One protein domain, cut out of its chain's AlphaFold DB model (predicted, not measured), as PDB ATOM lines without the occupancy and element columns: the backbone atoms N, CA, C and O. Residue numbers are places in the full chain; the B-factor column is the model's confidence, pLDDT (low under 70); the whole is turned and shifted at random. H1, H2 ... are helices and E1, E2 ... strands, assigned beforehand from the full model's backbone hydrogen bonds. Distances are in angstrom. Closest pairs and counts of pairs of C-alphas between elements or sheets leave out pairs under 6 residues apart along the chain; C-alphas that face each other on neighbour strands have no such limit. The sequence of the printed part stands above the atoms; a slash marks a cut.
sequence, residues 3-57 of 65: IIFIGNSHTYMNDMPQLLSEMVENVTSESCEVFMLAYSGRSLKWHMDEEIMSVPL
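Overview. This is residues 3 to 57 of the 65 residues of an uncharacterized protein of Lachnospiraceae bacterium KH1T2 (UniProt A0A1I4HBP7). Two parallel strands side by side, E1 and E2, make a narrow ribbon in the middle, with H1 and the long helix H2 on one side of it and the short helices H3 and H4 on the other. The start of H2, residues 16 to 21, packs near the strands while its later part runs away from them, and H3 and H4 sit loosely at the far side from H2. The printed part has 55 residues with four named helices and two named strands, in the order E1, H1, H2, E2, H3, H4, and the class is mixed, helices and strands. The sheet has the order E1, E2 and is parallel. The whole is only just loose, close to compact, with a radius of gyration of the C-alphas of 12.6 A, and only just flat, spanning 37 by 25 by 10 A.

Along the chain. E1 is residues 3 to 7, 12.8 A from first to last C-alpha, beginning at C-alpha 3 (134.383, 163.743, 179.548). E2 is residues 33 to 38, 16.1 A. H2 is residues 16 to 28, 18.1 A, with C-alpha 16 at (138.872, 155.968, 172.149). H1 is residues 9 to 13, 5.8 A. H3 is residues 44 to 49, 8.9 A. H4 is residues 51 to 54, 5.3 A, ending at C-alpha 54 (140.142, 162.763, 194.246).

Arrangement. E1 and E2 are parallel neighbours, with 14 degrees between their directions. N 5 and O 35 are 2.8 A apart and N 35 and O 3 are 2.9 A apart, both within hydrogen-bond range. E1, H1, H2 and E2 form a strand-helix-strand unit, two parallel neighbour strands with helices between them along the chain, and its crossover is right-handed. The closest C-alphas of H2 and E2 are those of Pro 17 and Val 34, 6.0 A apart. The closest C-alphas of H1 and E2 are those of Tyr 12 and Ala 38, 6.3 A apart. H1 and H2 are close but not clearly touching, the closest C-alphas being those of Thr 11 and Pro 17, 7.6 A apart. The closest C-alphas of E1 and H3 are those of Gly 7 and Leu 44, 7.4 A apart. H3 and H4 are close but not clearly touching, the closest C-alphas being those of His 47 and Met 53, 7.0 A apart. H2 is apart from H3 and H4, and H4 is only just apart from E2, at 8.4 A. In H1, H2 and H3 every O i to N i+4 pair is within hydrogen-bond range; H4 is too short for such a pair, and its one O i to N i+3 pair is within range.

Size, cuts and confidence. The C-alphas of Ser 29 and Asp 49, the two farthest apart, are 37.0 A from each other. The printed part has no cut, and the five links between its elements are tight. The mean pLDDT of the printed part is 86.5, and residues 51 to 52 are under 70.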
ATOM      1  N   ILE A   3     134.401 165.207 179.436       89.88
ATOM      2  CA  ILE A   3     134.383 163.743 179.548       89.88
ATOM      3  C   ILE A   3     135.759 163.253 179.997       89.88
ATOM      4  O   ILE A   3     136.776 163.709 179.482       89.88
ATOM      5  N   ILE A   4     135.790 162.295 180.926       89.62
ATOM      6  CA  ILE A   4     137.021 161.633 181.359       89.62
ATOM      7  C   ILE A   4     136.980 160.137 181.070       89.62
ATOM      8  O   ILE A   4     136.056 159.427 181.467       89.62
ATOM      9  N   PHE A   5     138.015 159.656 180.389       89.62
ATOM     10  CA  PHE A   5     138.264 158.243 180.170       89.62
ATOM     11  C   PHE A   5     139.206 157.711 181.240       89.62
ATOM     12  O   PHE A   5     140.384 158.050 181.253       89.62
ATOM     13  N   ILE A   6     138.703 156.821 182.091       88.19
ATOM     14  CA  ILE A   6     139.532 156.056 183.024       88.19
ATOM     15  C   ILE A   6     139.735 154.676 182.425       88.19
ATOM     16  O   ILE A   6     138.773 153.957 182.146       88.19
ATOM     17  N   GLY A   7     140.986 154.298 182.198       88.31
ATOM     18  CA  GLY A   7     141.254 153.080 181.456       88.31
ATOM     19  C   GLY A   7     142.685 152.593 181.540       88.31
ATOM     20  O   GLY A   7     143.421 152.852 182.489       88.31
ATOM     21  N   ASN A   8     143.075 151.822 180.539       87.69
ATOM     22  CA  ASN A   8     144.403 151.235 180.457       87.69
ATOM     23  C   ASN A   8     144.935 151.341 179.026       87.69
ATOM     24  O   ASN A   8     144.431 152.123 178.219       87.69
ATOM     25  N   SER A   9     145.942 150.538 178.696       85.62
ATOM     26  CA  SER A   9     146.528 150.483 177.357       85.62
ATOM     27  C   SER A   9     145.499 150.307 176.239       85.62
ATOM     28  O   SER A   9     145.705 150.848 175.163       85.62
ATOM     29  N   HIS A  10     144.378 149.616 176.457       87.06
ATOM     30  CA  HIS A  10     143.332 149.497 175.439       87.06
ATOM     31  C   HIS A  10     142.660 150.840 175.134       87.06
ATOM     32  O   HIS A  10     142.344 151.104 173.980       87.06
ATOM     33  N   THR A  11     142.469 151.697 176.133       87.00
ATOM     34  CA  THR A  11     141.893 153.035 175.945       87.00
ATOM     35  C   THR A  11     142.805 153.932 175.134       87.00
ATOM     36  O   THR A  11     142.346 154.556 174.184       87.00
ATOM     37  N   TYR A  12     144.094 153.916 175.465       85.75
ATOM     38  CA  TYR A  12     145.105 154.682 174.751       85.75
ATOM     39  C   TYR A  12     145.322 154.169 173.317       85.75
ATOM     40  O   TYR A  12     145.224 154.924 172.361       85.75
ATOM     41  N   MET A  13     145.566 152.865 173.145       87.94
ATOM     42  CA  MET A  13     145.969 152.290 171.852       87.94
ATOM     43  C   MET A  13     144.859 152.296 170.796       87.94
ATOM     44  O   MET A  13     145.164 152.202 169.611       87.94
ATOM     45  N   ASN A  14     143.593 152.360 171.213       90.31
ATOM     46  CA  ASN A  14     142.455 152.424 170.293       90.31
ATOM     47  C   ASN A  14     141.943 153.854 170.077       90.31
ATOM     48  O   ASN A  14     140.900 154.015 169.455       90.31
ATOM     49  N   ASP A  15     142.636 154.859 170.621       90.44
ATOM     50  CA  ASP A  15     142.297 156.278 170.473       90.44
ATOM     51  C   ASP A  15     140.824 156.596 170.795       90.44
ATOM     52  O   ASP A  15     140.151 157.416 170.169       90.44
ATOM     53  N   MET A  16     140.287 155.883 171.791       93.06
ATOM     54  CA  MET A  16     138.872 155.968 172.149       93.06
ATOM     55  C   MET A  16     138.427 157.381 172.568       93.06
ATOM     56  O   MET A  16     137.304 157.749 172.216       93.06
ATOM     57  N   PRO A  17     139.249 158.187 173.278       92.50
ATOM     58  CA  PRO A  17     138.897 159.571 173.589       92.50
ATOM     59  C   PRO A  17     138.647 160.426 172.344       92.50
ATOM     60  O   PRO A  17     137.617 161.097 172.273       92.50
ATOM     61  N   GLN A  18     139.542 160.356 171.355       92.19
ATOM     62  CA  GLN A  18     139.445 161.139 170.126       92.19
ATOM     63  C   GLN A  18     138.230 160.715 169.292       92.19
ATOM     64  O   GLN A  18     137.427 161.553 168.870       92.19
ATOM     65  N   LEU A  19     138.030 159.401 169.141       95.38
ATOM     66  CA  LEU A  19     136.863 158.854 168.448       95.38
ATOM     67  C   LEU A  19     135.548 159.313 169.088       95.38
ATOM     68  O   LEU A  19     134.599 159.641 168.375       95.38
ATOM     69  N   LEU A  20     135.478 159.372 170.423       94.75
ATOM     70  CA  LEU A  20     134.286 159.877 171.101       94.75
ATOM     71  C   LEU A  20     134.054 161.360 170.803       94.75
ATOM     72  O   LEU A  20     132.914 161.719 170.509       94.75
ATOM     73  N   SER A  21     135.090 162.208 170.866       94.50
ATOM     74  CA  SER A  21     134.915 163.636 170.561       94.50
ATOM     75  C   SER A  21     134.345 163.866 169.173       94.50
ATOM     76  O   SER A  21     133.389 164.625 169.023       94.50
ATOM     77  N   GLU A  22     134.863 163.147 168.181       95.38
ATOM     78  CA  GLU A  22     134.389 163.250 166.803       95.38
ATOM     79  C   GLU A  22     132.935 162.787 166.678       95.38
ATOM     80  O   GLU A  22     132.131 163.421 165.996       95.38
ATOM     81  N   MET A  23     132.553 161.699 167.351       95.88
ATOM     82  CA  MET A  23     131.166 161.223 167.339       95.88
ATOM     83  C   MET A  23     130.204 162.228 167.978       95.88
ATOM     84  O   MET A  23     129.123 162.464 167.436       95.88
ATOM     85  N   VAL A  24     130.581 162.826 169.112       95.00
ATOM     86  CA  VAL A  24     129.751 163.824 169.802       95.00
ATOM     87  C   VAL A  24     129.561 165.054 168.923       95.00
ATOM     88  O   VAL A  24     128.418 165.467 168.712       95.00
ATOM     89  N   GLU A  25     130.642 165.591 168.361       95.38
ATOM     90  CA  GLU A  25     130.581 166.770 167.496       95.38
ATOM     91  C   GLU A  25     129.716 166.508 166.255       95.38
ATOM     92  O   GLU A  25     128.828 167.299 165.942       95.38
ATOM     93  N   ASN A  26     129.872 165.347 165.615       96.44
ATOM     94  CA  ASN A  26     129.095 164.987 164.427       96.44
ATOM     95  C   ASN A  26     127.585 164.847 164.689       96.44
ATOM     96  O   ASN A  26     126.779 165.130 163.804       96.44
ATOM     97  N   VAL A  27     127.183 164.385 165.876       96.88
ATOM     98  CA  VAL A  27     125.765 164.158 166.208       96.88
ATOM     99  C   VAL A  27     125.102 165.409 166.776       96.88
ATOM    100  O   VAL A  27     123.921 165.648 166.532       96.88
ATOM    101  N   THR A  28     125.844 166.196 167.553       95.38
ATOM    102  CA  THR A  28     125.281 167.293 168.354       95.38
ATOM    103  C   THR A  28     125.629 168.677 167.819       95.38
ATOM    104  O   THR A  28     124.969 169.642 168.189       95.38
ATOM    105  N   SER A  29     126.627 168.788 166.933       94.00
ATOM    106  CA  SER A  29     127.270 170.058 166.554       94.00
ATOM    107  C   SER A  29     127.889 170.823 167.734       94.00
ATOM    108  O   SER A  29     128.185 172.011 167.610       94.00
ATOM    109  N   GLU A  30     128.092 170.162 168.879       93.94
ATOM    110  CA  GLU A  30     128.768 170.721 170.048       93.94
ATOM    111  C   GLU A  30     130.139 170.073 170.241       93.94
ATOM    112  O   GLU A  30     130.294 168.858 170.118       93.94
ATOM    113  N   SER A  31     131.132 170.879 170.616       90.00
ATOM    114  CA  SER A  31     132.442 170.364 170.998       90.00
ATOM    115  C   SER A  31     132.425 169.775 172.416       90.00
ATOM    116  O   SER A  31     131.735 170.251 173.334       90.00
ATOM    117  N   CYS A  32     133.224 168.728 172.628       90.81
ATOM    118  CA  CYS A  32     133.492 168.202 173.961       90.81
ATOM    119  C   CYS A  32     134.987 168.165 174.273       90.81
ATOM    120  O   CYS A  32     135.806 167.777 173.445       90.81
ATOM    121  N   GLU A  33     135.325 168.538 175.502       91.19
ATOM    122  CA  GLU A  33     136.658 168.365 176.059       91.19
ATOM    123  C   GLU A  33     136.778 166.935 176.584       91.19
ATOM    124  O   GLU A  33     135.974 166.505 177.423       91.19
ATOM    125  N   VAL A  34     137.769 166.202 176.086       90.19
ATOM    126  CA  VAL A  34     137.998 164.807 176.461       90.19
ATOM    127  C   VAL A  34     139.354 164.688 177.136       90.19
ATOM    128  O   VAL A  34     140.374 165.095 176.587       90.19
ATOM    129  N   PHE A  35     139.357 164.106 178.327       87.81
ATOM    130  CA  PHE A  35     140.552 163.832 179.115       87.81
ATOM    131  C   PHE A  35     140.735 162.325 179.252       87.81
ATOM    132  O   PHE A  35     139.760 161.571 179.282       87.81
ATOM    133  N   MET A  36     141.980 161.870 179.366       88.19
ATOM    134  CA  MET A  36     142.289 160.450 179.508       88.19
ATOM    135  C   MET A  36     143.249 160.205 180.669       88.19
ATOM    136  O   MET A  36     144.368 160.706 180.686       88.19
ATOM    137  N   LEU A  37     142.818 159.345 181.589       86.44
ATOM    138  CA  LEU A  37     143.621 158.724 182.634       86.44
ATOM    139  C   LEU A  37     143.766 157.236 182.304       86.44
ATOM    140  O   LEU A  37     142.999 156.384 182.764       86.44
ATOM    141  N   ALA A  38     144.733 156.917 181.448       84.00
ATOM    142  CA  ALA A  38     144.987 155.554 181.003       84.00
ATOM    143  C   ALA A  38     146.413 155.121 181.347       84.00
ATOM    144  O   ALA A  38     147.382 155.642 180.805       84.00
ATOM    145  N   TYR A  39     146.531 154.105 182.203       81.44
ATOM    146  CA  TYR A  39     147.820 153.535 182.594       81.44
ATOM    147  C   TYR A  39     147.899 152.069 182.163       81.44
ATOM    148  O   TYR A  39     147.026 151.253 182.476       81.44
ATOM    149  N   SER A  40     148.950 151.720 181.415       79.75
ATOM    150  CA  SER A  40     149.130 150.365 180.884       79.75
ATOM    151  C   SER A  40     149.170 149.318 182.002       79.75
ATOM    152  O   SER A  40     149.815 149.513 183.031       79.75
ATOM    153  N   GLY A  41     148.456 148.204 181.809       81.38
ATOM    154  CA  GLY A  41     148.406 147.095 182.768       81.38
ATOM    155  C   GLY A  41     147.735 147.409 184.111       81.38
ATOM    156  O   GLY A  41     147.804 146.585 185.023       81.38
ATOM    157  N   ARG A  42     147.096 148.576 184.272       82.88
ATOM    158  CA  ARG A  42     146.416 148.945 185.520       82.88
ATOM    159  C   ARG A  42     144.953 148.514 185.515       82.88
ATOM    160  O   ARG A  42     144.250 148.612 184.508       82.88
ATOM    161  N   SER A  43     144.510 148.009 186.662       82.75
ATOM    162  CA  SER A  43     143.114 147.659 186.918       82.75
ATOM    163  C   SER A  43     142.343 148.873 187.433       82.75
ATOM    164  O   SER A  43     142.937 149.836 187.913       82.75
ATOM    165  N   LEU A  44     141.009 148.802 187.412       80.69
ATOM    166  CA  LEU A  44     140.164 149.839 188.011       80.69
ATOM    167  C   LEU A  44     140.491 150.067 189.495       80.69
ATOM    168  O   LEU A  44     140.512 151.204 189.947       80.69
ATOM    169  N   LYS A  45     140.816 149.000 190.240       84.00
ATOM    170  CA  LYS A  45     141.209 149.119 191.649       84.00
ATOM    171  C   LYS A  45     142.461 149.981 191.830       84.00
ATOM    172  O   LYS A  45     142.500 150.781 192.751       84.00
ATOM    173  N   TRP A  46     143.451 149.842 190.950       85.25
ATOM    174  CA  TRP A  46     144.658 150.666 191.013       85.25
ATOM    175  C   TRP A  46     144.330 152.157 190.849       85.25
ATOM    176  O   TRP A  46     144.825 152.967 191.619       85.25
ATOM    177  N   HIS A  47     143.427 152.501 189.922       80.56
ATOM    178  CA  HIS A  47     142.970 153.886 189.737       80.56
ATOM    179  C   HIS A  47     142.240 154.454 190.951       80.56
ATOM    180  O   HIS A  47     142.309 155.649 191.183       80.56
ATOM    181  N   MET A  48     141.527 153.621 191.713       82.06
ATOM    182  CA  MET A  48     140.858 154.060 192.945       82.06
ATOM    183  C   MET A  48     141.835 154.289 194.100       82.06
ATOM    184  O   MET A  48     141.550 155.094 194.982       82.06
ATOM    185  N   ASP A  49     142.935 153.536 194.118       82.38
ATOM    186  CA  ASP A  49     143.959 153.633 195.156       82.38
ATOM    187  C   ASP A  49     144.938 154.794 194.871       82.38
ATOM    188  O   ASP A  49     145.504 155.361 195.804       82.38
ATOM    189  N   GLU A  50     145.128 155.173 193.604       71.12
ATOM    190  CA  GLU A  50     145.798 156.420 193.232       71.12
ATOM    191  C   GLU A  50     144.849 157.600 193.458       71.12
ATOM    192  O   GLU A  50     143.745 157.644 192.921       71.12
ATOM    193  N   GLU A  51     145.290 158.605 194.216       65.00
ATOM    194  CA  GLU A  51     144.527 159.826 194.536       65.00
ATOM    195  C   GLU A  51     144.069 160.627 193.299       65.00
ATOM    196  O   GLU A  51     143.402 161.644 193.418       65.00
ATOM    197  N   ILE A  52     144.358 160.164 192.087       67.69
ATOM    198  CA  ILE A  52     143.890 160.746 190.831       67.69
ATOM    199  C   ILE A  52     142.357 160.850 190.761       67.69
ATOM    200  O   ILE A  52     141.830 161.761 190.130       67.69
ATOM    201  N   MET A  53     141.635 159.959 191.451       70.44
ATOM    202  CA  MET A  53     140.168 159.992 191.544       70.44
ATOM    203  C   MET A  53     139.639 161.036 192.542       70.44
ATOM    204  O   MET A  53     138.428 161.249 192.606       70.44
ATOM    205  N   SER A  54     140.511 161.676 193.330       75.19
ATOM    206  CA  SER A  54     140.142 162.763 194.246       75.19
ATOM    207  C   SER A  54     140.375 164.160 193.651       75.19
ATOM    208  O   SER A  54     139.932 165.146 194.241       75.19
ATOM    209  N   VAL A  55     141.001 164.251 192.471       73.81
ATOM    210  CA  VAL A  55     141.275 165.513 191.772       73.81
ATOM    211  C   VAL A  55     140.039 165.967 190.975       73.81
ATOM    212  O   VAL A  55     139.475 165.173 190.216       73.81
ATOM    213  N   PRO A  56     139.594 167.235 191.102       78.19
ATOM    214  CA  PRO A  56     138.505 167.775 190.290       78.19
ATOM    215  C   PRO A  56     138.804 167.694 188.791       78.19
ATOM    216  O   PRO A  56     139.915 167.980 188.355       78.19
ATOM    217  N   LEU A  57     137.787 167.386 187.979       73.94
ATOM    218  CA  LEU A  57     137.945 167.238 186.524       73.94
ATOM    219  C   LEU A  57     138.556 168.481 185.855       73.94
ATOM    220  O   LEU A  57     139.331 168.358 184.911       73.94
TER     221      LEU A  57